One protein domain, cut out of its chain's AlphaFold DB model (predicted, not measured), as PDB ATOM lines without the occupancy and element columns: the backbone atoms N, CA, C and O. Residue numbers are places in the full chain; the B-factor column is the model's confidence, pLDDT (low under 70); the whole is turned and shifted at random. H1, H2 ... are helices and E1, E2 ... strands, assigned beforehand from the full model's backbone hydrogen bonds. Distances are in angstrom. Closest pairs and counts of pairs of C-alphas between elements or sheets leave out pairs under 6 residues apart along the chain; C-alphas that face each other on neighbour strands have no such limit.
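AT A GLANCE: This is residues 2 to 113 of the 246 residues of the protein "THAP-type domain-containing protein" of Lamprigera yunnana (UniProt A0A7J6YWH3). With little regular structure, this is a rounded body mostly of loops: a small antiparallel strand pair, E1 and E2, lies near its middle, with helix H2 to one side, the hairpin E3 and E4 to another, and short H1 far out. The 112 printed residues include 29 in named elements, ordered H1 E1 H2 E2 E3 E4, class mixed. It is compact, radius of gyration of the C-alphas 13.8 A, spanning 38 by 36 by 30 A.

IN THESE COORDINATES: E3 is residues 90 to 93, 9.4 A; E4, 98 to 101, 9.9 A, ends at C-alpha (35.174, -39.153, -39.700). E1 is 50 to 52, E2 79 to 81. H2, 57 to 67, spans 15.1 A; H1, 11 to 14, begins at C-alpha (43.464, -23.613, -35.541).

HOW THE PARTS SIT: Hairpin E3 and E4 is antiparallel at 137 degrees, N 91 and O 100 2.9 A apart. E1 and E2 are antiparallel at 147 degrees, N 51 and O 80 2.9 A apart. E1 and E4 are only just apart, closest C-alphas 8.1 A. In H2 every O i to N i+4 pair is within hydrogen-bond range; H1 is too short for one.

THE WHOLE: The farthest C-alphas, Ser 2 and Ile 95, are 41.6 A apart. The printed part has no cut. Links H1 to E1 and H2 to E2 are long. Residues under pLDDT 70 include 2 to 15.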
ATOM      1  N   SER A   2      23.204 -10.532 -36.262       30.23
ATOM      2  CA  SER A   2      23.436 -11.977 -36.159       30.23
ATOM      3  C   SER A   2      24.897 -12.226 -35.793       30.23
ATOM      4  O   SER A   2      25.776 -12.087 -36.649       30.23
ATOM      5  N   GLU A   3      25.150 -12.544 -34.524       27.88
ATOM      6  CA  GLU A   3      26.461 -12.972 -34.043       27.88
ATOM      7  C   GLU A   3      26.910 -14.224 -34.800       27.88
ATOM      8  O   GLU A   3      26.220 -15.242 -34.863       27.88
ATOM      9  N   LYS A   4      28.078 -14.120 -35.430       34.44
ATOM     10  CA  LYS A   4      28.760 -15.232 -36.083       34.44
ATOM     11  C   LYS A   4      29.335 -16.137 -34.996       34.44
ATOM     12  O   LYS A   4      30.471 -15.938 -34.575       34.44
ATOM     13  N   PHE A   5      28.568 -17.131 -34.562       33.62
ATOM     14  CA  PHE A   5      29.085 -18.230 -33.750       33.62
ATOM     15  C   PHE A   5      29.917 -19.160 -34.638       33.62
ATOM     16  O   PHE A   5      29.446 -20.171 -35.151       33.62
ATOM     17  N   TYR A   6      31.174 -18.774 -34.865       35.66
ATOM     18  CA  TYR A   6      32.196 -19.710 -35.306       35.66
ATOM     19  C   TYR A   6      32.506 -20.631 -34.128       35.66
ATOM     20  O   TYR A   6      33.045 -20.182 -33.115       35.66
ATOM     21  N   ILE A   7      32.176 -21.914 -34.262       41.44
ATOM     22  CA  ILE A   7      32.754 -22.957 -33.414       41.44
ATOM     23  C   ILE A   7      34.264 -22.870 -33.633       41.44
ATOM     24  O   ILE A   7      34.758 -23.150 -34.728       41.44
ATOM     25  N   LYS A   8      34.989 -22.392 -32.618       35.97
ATOM     26  CA  LYS A   8      36.450 -22.387 -32.602       35.97
ATOM     27  C   LYS A   8      36.917 -23.834 -32.487       35.97
ATOM     28  O   LYS A   8      37.185 -24.312 -31.392       35.97
ATOM     29  N   PHE A   9      37.025 -24.525 -33.616       44.94
ATOM     30  CA  PHE A   9      38.054 -25.549 -33.724       44.94
ATOM     31  C   PHE A   9      39.392 -24.826 -33.544       44.94
ATOM     32  O   PHE A   9      39.653 -23.834 -34.230       44.94
ATOM     33  N   GLU A  10      40.198 -25.245 -32.568       41.38
ATOM     34  CA  GLU A  10      41.548 -24.710 -32.393       41.38
ATOM     35  C   GLU A  10      42.280 -24.811 -33.733       41.38
ATOM     36  O   GLU A  10      42.216 -25.844 -34.397       41.38
ATOM     37  N   THR A  11      42.938 -23.741 -34.172       44.44
ATOM     38  CA  THR A  11      43.464 -23.613 -35.541       44.44
ATOM     39  C   THR A  11      44.416 -24.745 -35.941       44.44
ATOM     40  O   THR A  11      44.474 -25.082 -37.113       44.44
ATOM     41  N   ASN A  12      45.066 -25.404 -34.974       43.81
ATOM     42  CA  ASN A  12      45.909 -26.587 -35.194       43.81
ATOM     43  C   ASN A  12      45.139 -27.878 -35.551       43.81
ATOM     44  O   ASN A  12      45.734 -28.822 -36.063       43.81
ATOM     45  N   THR A  13      43.836 -27.957 -35.271       53.72
ATOM     46  CA  THR A  13      43.026 -29.178 -35.460       53.72
ATOM     47  C   THR A  13      42.383 -29.274 -36.846       53.72
ATOM     48  O   THR A  13      42.144 -30.376 -37.335       53.72
ATOM     49  N   LEU A  14      42.150 -28.141 -37.517       61.28
ATOM     50  CA  LEU A  14      41.539 -28.101 -38.853       61.28
ATOM     51  C   LEU A  14      42.513 -28.477 -39.975       61.28
ATOM     52  O   LEU A  14      42.076 -28.963 -41.020       61.28
ATOM     53  N   ASP A  15      43.812 -28.264 -39.767       64.75
ATOM     54  CA  ASP A  15      44.838 -28.535 -40.778       64.75
ATOM     55  C   ASP A  15      45.060 -30.040 -40.987       64.75
ATOM     56  O   ASP A  15      45.269 -30.483 -42.118       64.75
ATOM     57  N   ASN A  16      44.911 -30.837 -39.923       71.94
ATOM     58  CA  ASN A  16      45.061 -32.297 -39.959       71.94
ATOM     59  C   ASN A  16      43.758 -33.048 -40.268       71.94
ATOM     60  O   ASN A  16      43.784 -34.272 -40.432       71.94
ATOM     61  N   LEU A  17      42.633 -32.332 -40.373       78.00
ATOM     62  CA  LEU A  17      41.350 -32.931 -40.711       78.00
ATOM     63  C   LEU A  17      41.288 -33.305 -42.187       78.00
ATOM     64  O   LEU A  17      41.456 -32.464 -43.081       78.00
ATOM     65  N   GLN A  18      40.980 -34.574 -42.433       80.50
ATOM     66  CA  GLN A  18      40.708 -35.068 -43.767       80.50
ATOM     67  C   GLN A  18      39.500 -34.333 -44.362       80.50
ATOM     68  O   GLN A  18      38.492 -34.078 -43.703       80.50
ATOM     69  N   CYS A  19      39.647 -33.953 -45.628       80.50
ATOM     70  CA  CYS A  19      38.655 -33.208 -46.385       80.50
ATOM     71  C   CYS A  19      38.465 -33.880 -47.731       80.50
ATOM     72  O   CYS A  19      39.445 -34.102 -48.444       80.50
ATOM     73  N   ASP A  20      37.215 -34.127 -48.100       81.88
ATOM     74  CA  ASP A  20      36.889 -34.779 -49.369       81.88
ATOM     75  C   ASP A  20      36.818 -33.794 -50.544       81.88
ATOM     76  O   ASP A  20      36.532 -34.173 -51.683       81.88
ATOM     77  N   THR A  21      37.047 -32.504 -50.284       77.44
ATOM     78  CA  THR A  21      37.095 -31.468 -51.317       77.44
ATOM     79  C   THR A  21      38.520 -31.220 -51.780       77.44
ATOM     80  O   THR A  21      39.460 -31.138 -50.990       77.44
ATOM     81  N   SER A  22      38.673 -31.055 -53.091       70.12
ATOM     82  CA  SER A  22      39.942 -30.712 -53.733       70.12
ATOM     83  C   SER A  22      39.867 -29.335 -54.394       70.12
ATOM     84  O   SER A  22      38.784 -28.791 -54.616       70.12
ATOM     85  N   ILE A  23      41.024 -28.795 -54.794       65.56
ATOM     86  CA  ILE A  23      41.150 -27.506 -55.507       65.56
ATOM     87  C   ILE A  23      40.329 -27.483 -56.817       65.56
ATOM     88  O   ILE A  23      39.939 -26.424 -57.306       65.56
ATOM     89  N   TRP A  24      40.014 -28.651 -57.381       69.94
ATOM     90  CA  TRP A  24      39.263 -28.788 -58.631       69.94
ATOM     91  C   TRP A  24      37.750 -28.925 -58.441       69.94
ATOM     92  O   TRP A  24      37.018 -28.949 -59.428       69.94
ATOM     93  N   THR A  25      37.260 -28.991 -57.200       75.12
ATOM     94  CA  THR A  25      35.824 -29.158 -56.938       75.12
ATOM     95  C   THR A  25      35.071 -27.859 -57.284       75.12
ATOM     96  O   THR A  25      35.502 -26.780 -56.859       75.12
ATOM     97  N   PRO A  26      33.980 -27.911 -58.074       78.81
ATOM     98  CA  PRO A  26      33.164 -26.730 -58.361       78.81
ATOM     99  C   PRO A  26      32.472 -26.218 -57.085       78.81
ATOM    100  O   PRO A  26      32.361 -26.970 -56.119       78.81
ATOM    101  N   PRO A  27      31.997 -24.960 -57.043       82.62
ATOM    102  CA  PRO A  27      31.283 -24.444 -55.879       82.62
ATOM    103  C   PRO A  27      30.015 -25.250 -55.561       82.62
ATOM    104  O   PRO A  27      29.254 -25.593 -56.465       82.62
ATOM    105  N   PHE A  28      29.768 -25.521 -54.279       85.69
ATOM    106  CA  PHE A  28      28.581 -26.246 -53.813       85.69
ATOM    107  C   PHE A  28      28.175 -25.802 -52.400       85.69
ATOM    108  O   PHE A  28      28.962 -25.199 -51.671       85.69
ATOM    109  N   LYS A  29      26.939 -26.110 -51.997       88.25
ATOM    110  CA  LYS A  29      26.395 -25.825 -50.658       88.25
ATOM    111  C   LYS A  29      26.357 -27.105 -49.811       88.25
ATOM    112  O   LYS A  29      26.167 -28.187 -50.361       88.25
ATOM    113  N   CYS A  30      26.508 -26.979 -48.490       89.00
ATOM    114  CA  CYS A  30      26.220 -28.066 -47.548       89.00
ATOM    115  C   CYS A  30      24.818 -28.662 -47.792       89.00
ATOM    116  O   CYS A  30      23.865 -27.916 -48.026       89.00
ATOM    117  N   ALA A  31      24.700 -29.989 -47.707       89.31
ATOM    118  CA  ALA A  31      23.456 -30.719 -47.947       89.31
ATOM    119  C   ALA A  31      22.382 -30.492 -46.869       89.31
ATOM    120  O   ALA A  31      21.200 -30.630 -47.164       89.31
ATOM    121  N   VAL A  32      22.767 -30.114 -45.645       87.25
ATOM    122  CA  VAL A  32      21.810 -29.783 -44.579       87.25
ATOM    123  C   VAL A  32      21.008 -28.544 -44.986       87.25
ATOM    124  O   VAL A  32      21.582 -27.470 -45.186       87.25
ATOM    125  N   ALA A  33      19.682 -28.680 -45.096       82.00
ATOM    126  CA  ALA A  33      18.796 -27.664 -45.672       82.00
ATOM    127  C   ALA A  33      18.954 -26.275 -45.020       82.00
ATOM    128  O   ALA A  33      19.034 -25.250 -45.710       82.00
ATOM    129  N   SER A  34      19.068 -26.256 -43.691       82.31
ATOM    130  CA  SER A  34      19.203 -25.056 -42.855       82.31
ATOM    131  C   SER A  34      20.617 -24.455 -42.838       82.31
ATOM    132  O   SER A  34      20.809 -23.320 -42.393       82.31
ATOM    133  N   CYS A  35      21.620 -25.170 -43.354       85.06
ATOM    134  CA  CYS A  35      23.009 -24.739 -43.316       85.06
ATOM    135  C   CYS A  35      23.303 -23.660 -44.365       85.06
ATOM    136  O   CYS A  35      22.779 -23.682 -45.478       85.06
ATOM    137  N   LYS A  36      24.175 -22.703 -44.025       85.50
ATOM    138  CA  LYS A  36      24.610 -21.614 -44.923       85.50
ATOM    139  C   LYS A  36      26.047 -21.777 -45.415       85.50
ATOM    140  O   LYS A  36      26.527 -20.929 -46.161       85.50
ATOM    141  N   HIS A  37      26.736 -22.843 -45.006       87.56
ATOM    142  CA  HIS A  37      28.101 -23.100 -45.441       87.56
ATOM    143  C   HIS A  37      28.133 -23.492 -46.920       87.56
ATOM    144  O   HIS A  37      27.411 -24.383 -47.375       87.56
ATOM    145  N   VAL A  38      28.991 -22.796 -47.660       83.19
ATOM    146  CA  VAL A  38      29.222 -22.970 -49.092       83.19
ATOM    147  C   VAL A  38      30.716 -23.176 -49.287       83.19
ATOM    148  O   VAL A  38      31.531 -22.492 -48.668       83.19
ATOM    149  N   PHE A  39      31.073 -24.125 -50.140       84.69
ATOM    150  CA  PHE A  39      32.431 -24.290 -50.620       84.69
ATOM    151  C   PHE A  39      32.633 -23.423 -51.863       84.69
ATOM    152  O   PHE A  39      31.887 -23.548 -52.837       84.69
ATOM    153  N   ASN A  40      33.644 -22.555 -51.848       82.38
ATOM    154  CA  ASN A  40      34.053 -21.769 -53.006       82.38
ATOM    155  C   ASN A  40      35.578 -21.652 -53.034       82.38
ATOM    156  O   ASN A  40      36.151 -20.882 -52.278       82.38
ATOM    157  N   LYS A  41      36.228 -22.364 -53.959       73.50
ATOM    158  CA  LYS A  41      37.696 -22.406 -54.069       73.50
ATOM    159  C   LYS A  41      38.380 -21.047 -54.271       73.50
ATOM    160  O   LYS A  41      39.582 -20.945 -54.056       73.50
ATOM    161  N   TYR A  42      37.647 -20.030 -54.730       73.69
ATOM    162  CA  TYR A  42      38.169 -18.677 -54.939       73.69
ATOM    163  C   TYR A  42      38.017 -17.781 -53.703       73.69
ATOM    164  O   TYR A  42      38.513 -16.656 -53.707       73.69
ATOM    165  N   ASP A  43      37.332 -18.255 -52.659       71.81
ATOM    166  CA  ASP A  43      37.162 -17.537 -51.403       71.81
ATOM    167  C   ASP A  43      38.128 -18.099 -50.343       71.81
ATOM    168  O   ASP A  43      37.891 -19.183 -49.809       71.81
ATOM    169  N   PRO A  44      39.197 -17.374 -49.971       57.72
ATOM    170  CA  PRO A  44      40.115 -17.812 -48.920       57.72
ATOM    171  C   PRO A  44      39.448 -17.938 -47.537       57.72
ATOM    172  O   PRO A  44      40.066 -18.465 -46.615       57.72
ATOM    173  N   LYS A  45      38.194 -17.484 -47.365       57.12
ATOM    174  CA  LYS A  45      37.386 -17.707 -46.153       57.12
ATOM    175  C   LYS A  45      36.648 -19.049 -46.149       57.12
ATOM    176  O   LYS A  45      36.063 -19.398 -45.123       57.12
ATOM    177  N   SER A  46      36.669 -19.823 -47.238       62.25
ATOM    178  CA  SER A  46      36.024 -21.140 -47.312       62.25
ATOM    179  C   SER A  46      36.880 -22.255 -46.687       62.25
ATOM    180  O   SER A  46      37.025 -23.333 -47.260       62.25
ATOM    181  N   SER A  47      37.453 -22.020 -45.504       70.50
ATOM    182  CA  SER A  47      38.311 -22.990 -44.796       70.50
ATOM    183  C   SER A  47      37.534 -24.130 -44.122       70.50
ATOM    184  O   SER A  47      38.110 -24.938 -43.398       70.50
ATOM    185  N   ILE A  48      36.215 -24.193 -44.325       83.19
ATOM    186  CA  ILE A  48      35.349 -25.222 -43.752       83.19
ATOM    187  C   ILE A  48      35.559 -26.532 -44.510       83.19
ATOM    188  O   ILE A  48      35.560 -26.562 -45.740       83.19
ATOM    189  N   LYS A  49      35.726 -27.618 -43.758       87.31
ATOM    190  CA  LYS A  49      35.911 -28.966 -44.296       87.31
ATOM    191  C   LYS A  49      34.563 -29.632 -44.563       87.31
ATOM    192  O   LYS A  49      33.581 -29.365 -43.865       87.31
ATOM    193  N   PHE A  50      34.527 -30.488 -45.576       89.69
ATOM    194  CA  PHE A  50      33.318 -31.172 -46.025       89.69
ATOM    195  C   PHE A  50      33.590 -32.658 -46.248       89.69
ATOM    196  O   PHE A  50      34.655 -33.018 -46.754       89.69
ATOM    197  N   HIS A  51      32.585 -33.470 -45.933       91.12
ATOM    198  CA  HIS A  51      32.586 -34.925 -46.068       91.12
ATOM    199  C   HIS A  51      31.542 -35.364 -47.086       91.12
ATOM    200  O   HIS A  51      30.453 -34.781 -47.169       91.12
ATOM    201  N   ASN A  52      31.875 -36.384 -47.869       90.31
ATOM    202  CA  ASN A  52      30.929 -37.060 -48.744       90.31
ATOM    203  C   ASN A  52      29.919 -37.873 -47.928       90.31
ATOM    204  O   ASN A  52      30.158 -38.236 -46.777       90.31
ATOM    205  N   PHE A  53      28.791 -38.192 -48.555       89.50
ATOM    206  CA  PHE A  53      27.868 -39.168 -47.990       89.50
ATOM    207  C   PHE A  53      28.519 -40.559 -47.919       89.50
ATOM    208  O   PHE A  53      29.290 -40.921 -48.814       89.50
ATOM    209  N   PRO A  54      28.189 -41.356 -46.890       88.44
ATOM    210  CA  PRO A  54      28.719 -42.702 -46.737       88.44
ATOM    211  C   PRO A  54      28.208 -43.637 -47.842       88.44
ATOM    212  O   PRO A  54      27.087 -43.496 -48.333       88.44
ATOM    213  N   SER A  55      29.019 -44.640 -48.189       86.50
ATOM    214  CA  SER A  55      28.646 -45.691 -49.152       86.50
ATOM    215  C   SER A  55      27.645 -46.706 -48.586       86.50
ATOM    216  O   SER A  55      27.020 -47.443 -49.343       86.50
ATOM    217  N   ASN A  56      27.513 -46.787 -47.257       88.62
ATOM    218  CA  ASN A  56      26.555 -47.669 -46.593       88.62
ATOM    219  C   ASN A  56      25.130 -47.109 -46.751       88.62
ATOM    220  O   ASN A  56      24.866 -45.987 -46.330       88.62
ATOM    221  N   LEU A  57      24.219 -47.906 -47.319       86.88
ATOM    222  CA  LEU A  57      22.856 -47.483 -47.662       86.88
ATOM    223  C   LEU A  57      21.998 -47.112 -46.438       86.88
ATOM    224  O   LEU A  57      21.212 -46.166 -46.490       86.88
ATOM    225  N   GLU A  58      22.155 -47.831 -45.328       86.50
ATOM    226  CA  GLU A  58      21.423 -47.568 -44.085       86.50
ATOM    227  C   GLU A  58      21.872 -46.233 -43.481       86.50
ATOM    228  O   GLU A  58      21.057 -45.344 -43.232       86.50
ATOM    229  N   LEU A  59      23.187 -46.037 -43.365       86.88
ATOM    230  CA  LEU A  59      23.755 -44.792 -42.854       86.88
ATOM    231  C   LEU A  59      23.464 -43.602 -43.780       86.88
ATOM    232  O   LEU A  59      23.183 -42.500 -43.319       86.88
ATOM    233  N   GLN A  60      23.472 -43.832 -45.092       87.62
ATOM    234  CA  GLN A  60      23.106 -42.841 -46.101       87.62
ATOM    235  C   GLN A  60      21.646 -42.392 -45.952       87.62
ATOM    236  O   GLN A  60      21.370 -41.196 -46.050       87.62
ATOM    237  N   THR A  61      20.728 -43.318 -45.659       84.62
ATOM    238  CA  THR A  61      19.311 -43.004 -45.399       84.62
ATOM    239  C   THR A  61      19.168 -42.109 -44.168       84.62
ATOM    240  O   THR A  61      18.470 -41.097 -44.218       84.62
ATOM    241  N   ILE A  62      19.906 -42.415 -43.096       85.81
ATOM    242  CA  ILE A  62      19.931 -41.593 -41.879       85.81
ATOM    243  C   ILE A  62      20.474 -40.190 -42.186       85.81
ATOM    244  O   ILE A  62      19.867 -39.196 -41.797       85.81
ATOM    245  N   TRP A  63      21.573 -40.075 -42.940       89.62
ATOM    246  CA  TRP A  63      22.130 -38.772 -43.323       89.62
ATOM    247  C   TRP A  63      21.153 -37.942 -44.163       89.62
ATOM    248  O   TRP A  63      21.048 -36.735 -43.947       89.62
ATOM    249  N   LEU A  64      20.431 -38.560 -45.105       87.00
ATOM    250  CA  LEU A  64      19.408 -37.880 -45.910       87.00
ATOM    251  C   LEU A  64      18.275 -37.335 -45.036       87.00
ATOM    252  O   LEU A  64      17.894 -36.170 -45.185       87.00
ATOM    253  N   GLN A  65      17.804 -38.151 -44.091       82.25
ATOM    254  CA  GLN A  65      16.789 -37.758 -43.119       82.25
ATOM    255  C   GLN A  65      17.274 -36.584 -42.258       82.25
ATOM    256  O   GLN A  65      16.575 -35.579 -42.146       82.25
ATOM    257  N   CYS A  66      18.495 -36.660 -41.721       82.94
ATOM    258  CA  CYS A  66      19.109 -35.586 -40.936       82.94
ATOM    259  C   CYS A  66      19.278 -34.288 -41.740       82.94
ATOM    260  O   CYS A  66      19.099 -33.196 -41.205       82.94
ATOM    261  N   CYS A  67      19.613 -34.380 -43.029       82.38
ATOM    262  CA  CYS A  67      19.806 -33.205 -43.879       82.38
ATOM    263  C   CYS A  67      18.487 -32.530 -44.301       82.38
ATOM    264  O   CYS A  67      18.532 -31.406 -44.808       82.38
ATOM    265  N   GLY A  68      17.334 -33.184 -44.099       73.75
ATOM    266  CA  GLY A  68      16.021 -32.674 -44.497       73.75
ATOM    267  C   GLY A  68      15.823 -32.638 -46.016       73.75
ATOM    268  O   GLY A  68      15.197 -31.713 -46.532       73.75
ATOM    269  N   VAL A  69      16.404 -33.599 -46.742       68.06
ATOM    270  CA  VAL A  69      16.422 -33.615 -48.213       68.06
ATOM    271  C   VAL A  69      15.501 -34.710 -48.770       68.06
ATOM    272  O   VAL A  69      15.487 -35.827 -48.266       68.06
ATOM    273  N   CYS A  70      14.723 -34.389 -49.813       57.00
ATOM    274  CA  CYS A  70      13.708 -35.268 -50.417       57.00
ATOM    275  C   CYS A  70      14.291 -36.338 -51.372       57.00
ATOM    276  O   CYS A  70      15.410 -36.203 -51.862       57.00
ATOM    277  N   GLU A  71      13.472 -37.344 -51.713       56.06
ATOM    278  CA  GLU A  71      13.806 -38.613 -52.404       56.06
ATOM    279  C   GLU A  71      14.519 -38.524 -53.782       56.06
ATOM    280  O   GLU A  71      14.961 -39.544 -54.296       56.06
ATOM    281  N   ASN A  72      14.725 -37.334 -54.368       59.53
ATOM    282  CA  ASN A  72      15.337 -37.146 -55.702       59.53
ATOM    283  C   ASN A  72      16.709 -36.443 -55.684       59.53
ATOM    284  O   ASN A  72      17.099 -35.772 -56.642       59.53
ATOM    285  N   PHE A  73      17.448 -36.544 -54.584       70.12
ATOM    286  CA  PHE A  73      18.706 -35.827 -54.408       70.12
ATOM    287  C   PHE A  73      19.924 -36.603 -54.922       70.12
ATOM    288  O   PHE A  73      20.103 -37.781 -54.622       70.12
ATOM    289  N   ASN A  74      20.800 -35.936 -55.683       76.25
ATOM    290  CA  ASN A  74      22.027 -36.555 -56.188       76.25
ATOM    291  C   ASN A  74      23.099 -36.617 -55.089       76.25
ATOM    292  O   ASN A  74      23.885 -35.686 -54.901       76.25
ATOM    293  N   ILE A  75      23.133 -37.756 -54.401       79.69
ATOM    294  CA  ILE A  75      23.999 -38.015 -53.248       79.69
ATOM    295  C   ILE A  75      25.491 -37.896 -53.604       79.69
ATOM    296  O   ILE A  75      26.278 -37.407 -52.798       79.69
ATOM    297  N   ASN A  76      25.882 -38.247 -54.834       77.38
ATOM    298  CA  ASN A  76      27.287 -38.234 -55.269       77.38
ATOM    299  C   ASN A  76      27.888 -36.821 -55.344       77.38
ATOM    300  O   ASN A  76      29.103 -36.647 -55.258       77.38
ATOM    301  N   LEU A  77      27.044 -35.804 -55.528       77.94
ATOM    302  CA  LEU A  77      27.466 -34.401 -55.567       77.94
ATOM    303  C   LEU A  77      27.277 -33.700 -54.219       77.94
ATOM    304  O   LEU A  77      27.771 -32.588 -54.029       77.94
ATOM    305  N   ALA A  78      26.589 -34.349 -53.286       86.12
ATOM    306  CA  ALA A  78      26.235 -33.786 -52.004       86.12
ATOM    307  C   ALA A  78      27.325 -33.999 -50.957       86.12
ATOM    308  O   ALA A  78      27.976 -35.043 -50.904       86.12
ATOM    309  N   LYS A  79      27.509 -32.996 -50.099       89.81
ATOM    310  CA  LYS A  79      28.488 -33.030 -49.012       89.81
ATOM    311  C   LYS A  79      27.942 -32.344 -47.771       89.81
ATOM    312  O   LYS A  79      27.207 -31.359 -47.874       89.81
ATOM    313  N   VAL A  80      28.345 -32.828 -46.603       91.00
ATOM    314  CA  VAL A  80      27.990 -32.251 -45.302       91.00
ATOM    315  C   VAL A  80      29.236 -31.618 -44.690       91.00
ATOM    316  O   VAL A  80      30.319 -32.197 -44.731       91.00
ATOM    317  N   CYS A  81      29.117 -30.397 -44.167       89.88
ATOM    318  CA  CYS A  81      30.251 -29.715 -43.542       89.88
ATOM    319  C   CYS A  81      30.524 -30.206 -42.113       89.88
ATOM    320  O   CYS A  81      29.614 -30.664 -41.421       89.88
ATOM    321  N   ILE A  82      31.772 -30.043 -41.662       89.06
ATOM    322  CA  ILE A  82      32.249 -30.441 -40.325       89.06
ATOM    323  C   ILE A  82      31.361 -29.945 -39.177       89.06
ATOM    324  O   ILE A  82      31.237 -30.639 -38.176       89.06
ATOM    325  N   SER A  83      30.708 -28.785 -39.315       88.50
ATOM    326  CA  SER A  83      29.908 -28.200 -38.232       88.50
ATOM    327  C   SER A  83      28.695 -29.037 -37.826       88.50
ATOM    328  O   SER A  83      28.077 -28.719 -36.819       88.50
ATOM    329  N   HIS A  84      28.319 -30.053 -38.608       89.94
ATOM    330  CA  HIS A  84      27.203 -30.944 -38.285       89.94
ATOM    331  C   HIS A  84      27.622 -32.213 -37.531       89.94
ATOM    332  O   HIS A  84      26.750 -32.995 -37.157       89.94
ATOM    333  N   PHE A  85      28.918 -32.401 -37.279       89.69
ATOM    334  CA  PHE A  85      29.469 -33.549 -36.562       89.69
ATOM    335  C   PHE A  85      30.095 -33.110 -35.243       89.69
ATOM    336  O   PHE A  85      30.584 -31.984 -35.114       89.69
ATOM    337  N   LEU A  86      30.086 -34.011 -34.270       86.75
ATOM    338  CA  LEU A  86      30.733 -33.810 -32.986       86.75
ATOM    339  C   LEU A  86      32.239 -34.112 -33.080       86.75
ATOM    340  O   LEU A  86      32.645 -34.938 -33.896       86.75
ATOM    341  N   PRO A  87      33.099 -33.486 -32.254       83.12
ATOM    342  CA  PRO A  87      34.517 -33.850 -32.179       83.12
ATOM    343  C   PRO A  87      34.740 -35.342 -31.883       83.12
ATOM    344  O   PRO A  87      35.684 -35.939 -32.394       83.12
ATOM    345  N   GLU A  88      33.843 -35.960 -31.113       86.62
ATOM    346  CA  GLU A  88      33.868 -37.383 -30.766       86.62
ATOM    347  C   GLU A  88      33.557 -38.306 -31.956       86.62
ATOM    348  O   GLU A  88      33.865 -39.499 -31.896       86.62
ATOM    349  N   ASP A  89      32.981 -37.778 -33.039       88.75
ATOM    350  CA  ASP A  89      32.705 -38.521 -34.273       88.75
ATOM    351  C   ASP A  89      33.962 -38.726 -35.131       88.75
ATOM    352  O   ASP A  89      33.908 -39.413 -36.152       88.75
ATOM    353  N   TYR A  90      35.100 -38.157 -34.727       89.12
ATOM    354  CA  TYR A  90      36.371 -38.269 -35.433       89.12
ATOM    355  C   TYR A  90      37.322 -39.260 -34.759       89.12
ATOM    356  O   TYR A  90      37.319 -39.452 -33.542       89.12
ATOM    357  N   GLU A  91      38.160 -39.892 -35.571       90.00
ATOM    358  CA  GLU A  91      39.238 -40.780 -35.145       90.00
ATOM    359  C   GLU A  91      40.521 -40.485 -35.929       90.00
ATOM    360  O   GLU A  91      40.489 -39.857 -36.987       90.00
ATOM    361  N   ILE A  92      41.673 -40.883 -35.390       86.12
ATOM    362  CA  ILE A  92      42.956 -40.724 -36.082       86.12
ATOM    363  C   ILE A  92      43.166 -41.947 -36.971       86.12
ATOM    364  O   ILE A  92      43.221 -43.076 -36.485       86.12
ATOM    365  N   ASP A  93      43.320 -41.717 -38.270       85.12
ATOM    366  CA  ASP A  93      43.798 -42.731 -39.197       85.12
ATOM    367  C   ASP A  93      45.300 -42.934 -38.964       85.12
ATOM    368  O   ASP A  93      46.121 -42.079 -39.304       85.12
ATOM    369  N   ASN A  94      45.659 -44.077 -38.378       81.69
ATOM    370  CA  ASN A  94      47.041 -44.421 -38.035       81.69
ATOM    371  C   ASN A  94      47.964 -44.572 -39.258       81.69
ATOM    372  O   ASN A  94      49.181 -44.543 -39.099       81.69
ATOM    373  N   ILE A  95      47.413 -44.754 -40.462       82.38
ATOM    374  CA  ILE A  95      48.186 -44.925 -41.698       82.38
ATOM    375  C   ILE A  95      48.478 -43.561 -42.321       82.38
ATOM    376  O   ILE A  95      49.607 -43.282 -42.724       82.38
ATOM    377  N   LEU A  96      47.459 -42.705 -42.404       78.00
ATOM    378  CA  LEU A  96      47.571 -41.381 -43.020       78.00
ATOM    379  C   LEU A  96      48.018 -40.293 -42.035       78.00
ATOM    380  O   LEU A  96      48.374 -39.198 -42.472       78.00
ATOM    381  N   ASN A  97      47.996 -40.587 -40.732       83.12
ATOM    382  CA  ASN A  97      48.193 -39.643 -39.632       83.12
ATOM    383  C   ASN A  97      47.281 -38.406 -39.757       83.12
ATOM    384  O   ASN A  97      47.713 -37.266 -39.580       83.12
ATOM    385  N   LYS A  98      46.013 -38.642 -40.120       83.88
ATOM    386  CA  LYS A  98      44.980 -37.613 -40.308       83.88
ATOM    387  C   LYS A  98      43.756 -37.910 -39.463       83.88
ATOM    388  O   LYS A  98      43.442 -39.071 -39.222       83.88
ATOM    389  N   THR A  99      43.028 -36.874 -39.062       87.06
ATOM    390  CA  THR A  99      41.737 -37.042 -38.389       87.06
ATOM    391  C   THR A  99      40.638 -37.274 -39.428       87.06
ATOM    392  O   THR A  99      40.409 -36.445 -40.311       87.06
ATOM    393  N   VAL A 100      39.978 -38.429 -39.347       89.19
ATOM    394  CA  VAL A 100      38.933 -38.895 -40.267       89.19
ATOM    395  C   VAL A 100      37.611 -39.064 -39.529       89.19
ATOM    396  O   VAL A 100      37.584 -39.288 -38.320       89.19
ATOM    397  N   LEU A 101      36.502 -38.916 -40.250       90.44
ATOM    398  CA  LEU A 101      35.174 -39.153 -39.700       90.44
ATOM    399  C   LEU A 101      34.954 -40.665 -39.542       90.44
ATOM    400  O   LEU A 101      35.202 -41.422 -40.483       90.44
ATOM    401  N   LYS A 102      34.470 -41.101 -38.376       91.12
ATOM    402  CA  LYS A 102      34.147 -42.509 -38.120       91.12
ATOM    403  C   LYS A 102      33.139 -43.027 -39.139       91.12
ATOM    404  O   LYS A 102      32.188 -42.338 -39.507       91.12
ATOM    405  N   SER A 103      33.278 -44.297 -39.508       87.44
ATOM    406  CA  SER A 103      32.362 -44.966 -40.447       87.44
ATOM    407  C   SER A 103      30.909 -45.066 -39.960       87.44
ATOM    408  O   SER A 103      30.027 -45.336 -40.767       87.44
ATOM    409  N   THR A 104      30.656 -44.844 -38.667       88.75
ATOM    410  CA  THR A 104      29.329 -44.854 -38.032       88.75
ATOM    411  C   THR A 104      28.808 -43.459 -37.676       88.75
ATOM    412  O   THR A 104      27.725 -43.344 -37.106       88.75
ATOM    413  N   ALA A 105      29.563 -42.399 -37.976       90.88
ATOM    414  CA  ALA A 105      29.181 -41.042 -37.617       90.88
ATOM    415  C   ALA A 105      27.941 -40.571 -38.386       90.88
ATOM    416  O   ALA A 105      27.752 -40.883 -39.568       90.88
ATOM    417  N   VAL A 106      27.116 -39.760 -37.724       90.75
ATOM    418  CA  VAL A 106      25.904 -39.167 -38.299       90.75
ATOM    419  C   VAL A 106      25.850 -37.662 -38.022       90.75
ATOM    420  O   VAL A 106      26.237 -37.236 -36.934       90.75
ATOM    421  N   PRO A 107      25.367 -36.835 -38.971       88.38
ATOM    422  CA  PRO A 107      25.152 -35.416 -38.731       88.38
ATOM    423  C   PRO A 107      24.119 -35.245 -37.615       88.38
ATOM    424  O   PRO A 107      22.974 -35.660 -37.765       88.38
ATOM    425  N   THR A 108      24.514 -34.645 -36.498       84.06
ATOM    426  CA  THR A 108      23.662 -34.473 -35.304       84.06
ATOM    427  C   THR A 108      23.528 -33.016 -34.887       84.06
ATOM    428  O   THR A 108      22.561 -32.645 -34.227       84.06
ATOM    429  N   GLN A 109      24.472 -32.166 -35.290       81.25
ATOM    430  CA  GLN A 109      24.545 -30.775 -34.857       81.25
ATOM    431  C   GLN A 109      23.882 -29.831 -35.869       81.25
ATOM    432  O   GLN A 109      24.045 -29.985 -37.078       81.25
ATOM    433  N   PHE A 110      23.162 -28.816 -35.381       73.69
ATOM    434  CA  PHE A 110      22.621 -27.696 -36.177       73.69
ATOM    435  C   PHE A 110      21.836 -28.097 -37.443       73.69
ATOM    436  O   PHE A 110      21.992 -27.475 -38.494       73.69
ATOM    437  N   LEU A 111      20.985 -29.124 -37.361       71.38
ATOM    438  CA  LEU A 111      20.161 -29.589 -38.492       71.38
ATOM    439  C   LEU A 111      18.973 -28.655 -38.810       71.38
ATOM    440  O   LEU A 111      18.343 -28.763 -39.862       71.38
ATOM    441  N   GLY A 112      18.751 -27.636 -37.975       62.62
ATOM    442  CA  GLY A 112      17.607 -26.727 -38.042       62.62
ATOM    443  C   GLY A 112      16.408 -27.304 -37.297       62.62
ATOM    444  O   GLY A 112      16.270 -28.518 -37.176       62.62
ATOM    445  N   GLU A 113      15.541 -26.437 -36.780       55.66
ATOM    446  CA  GLU A 113      14.230 -26.842 -36.270       55.66
ATOM    447  C   GLU A 113      13.365 -27.274 -37.460       55.66
ATOM    448  O   GLU A 113      12.555 -26.520 -37.991       55.66
TER     449      GLU A 113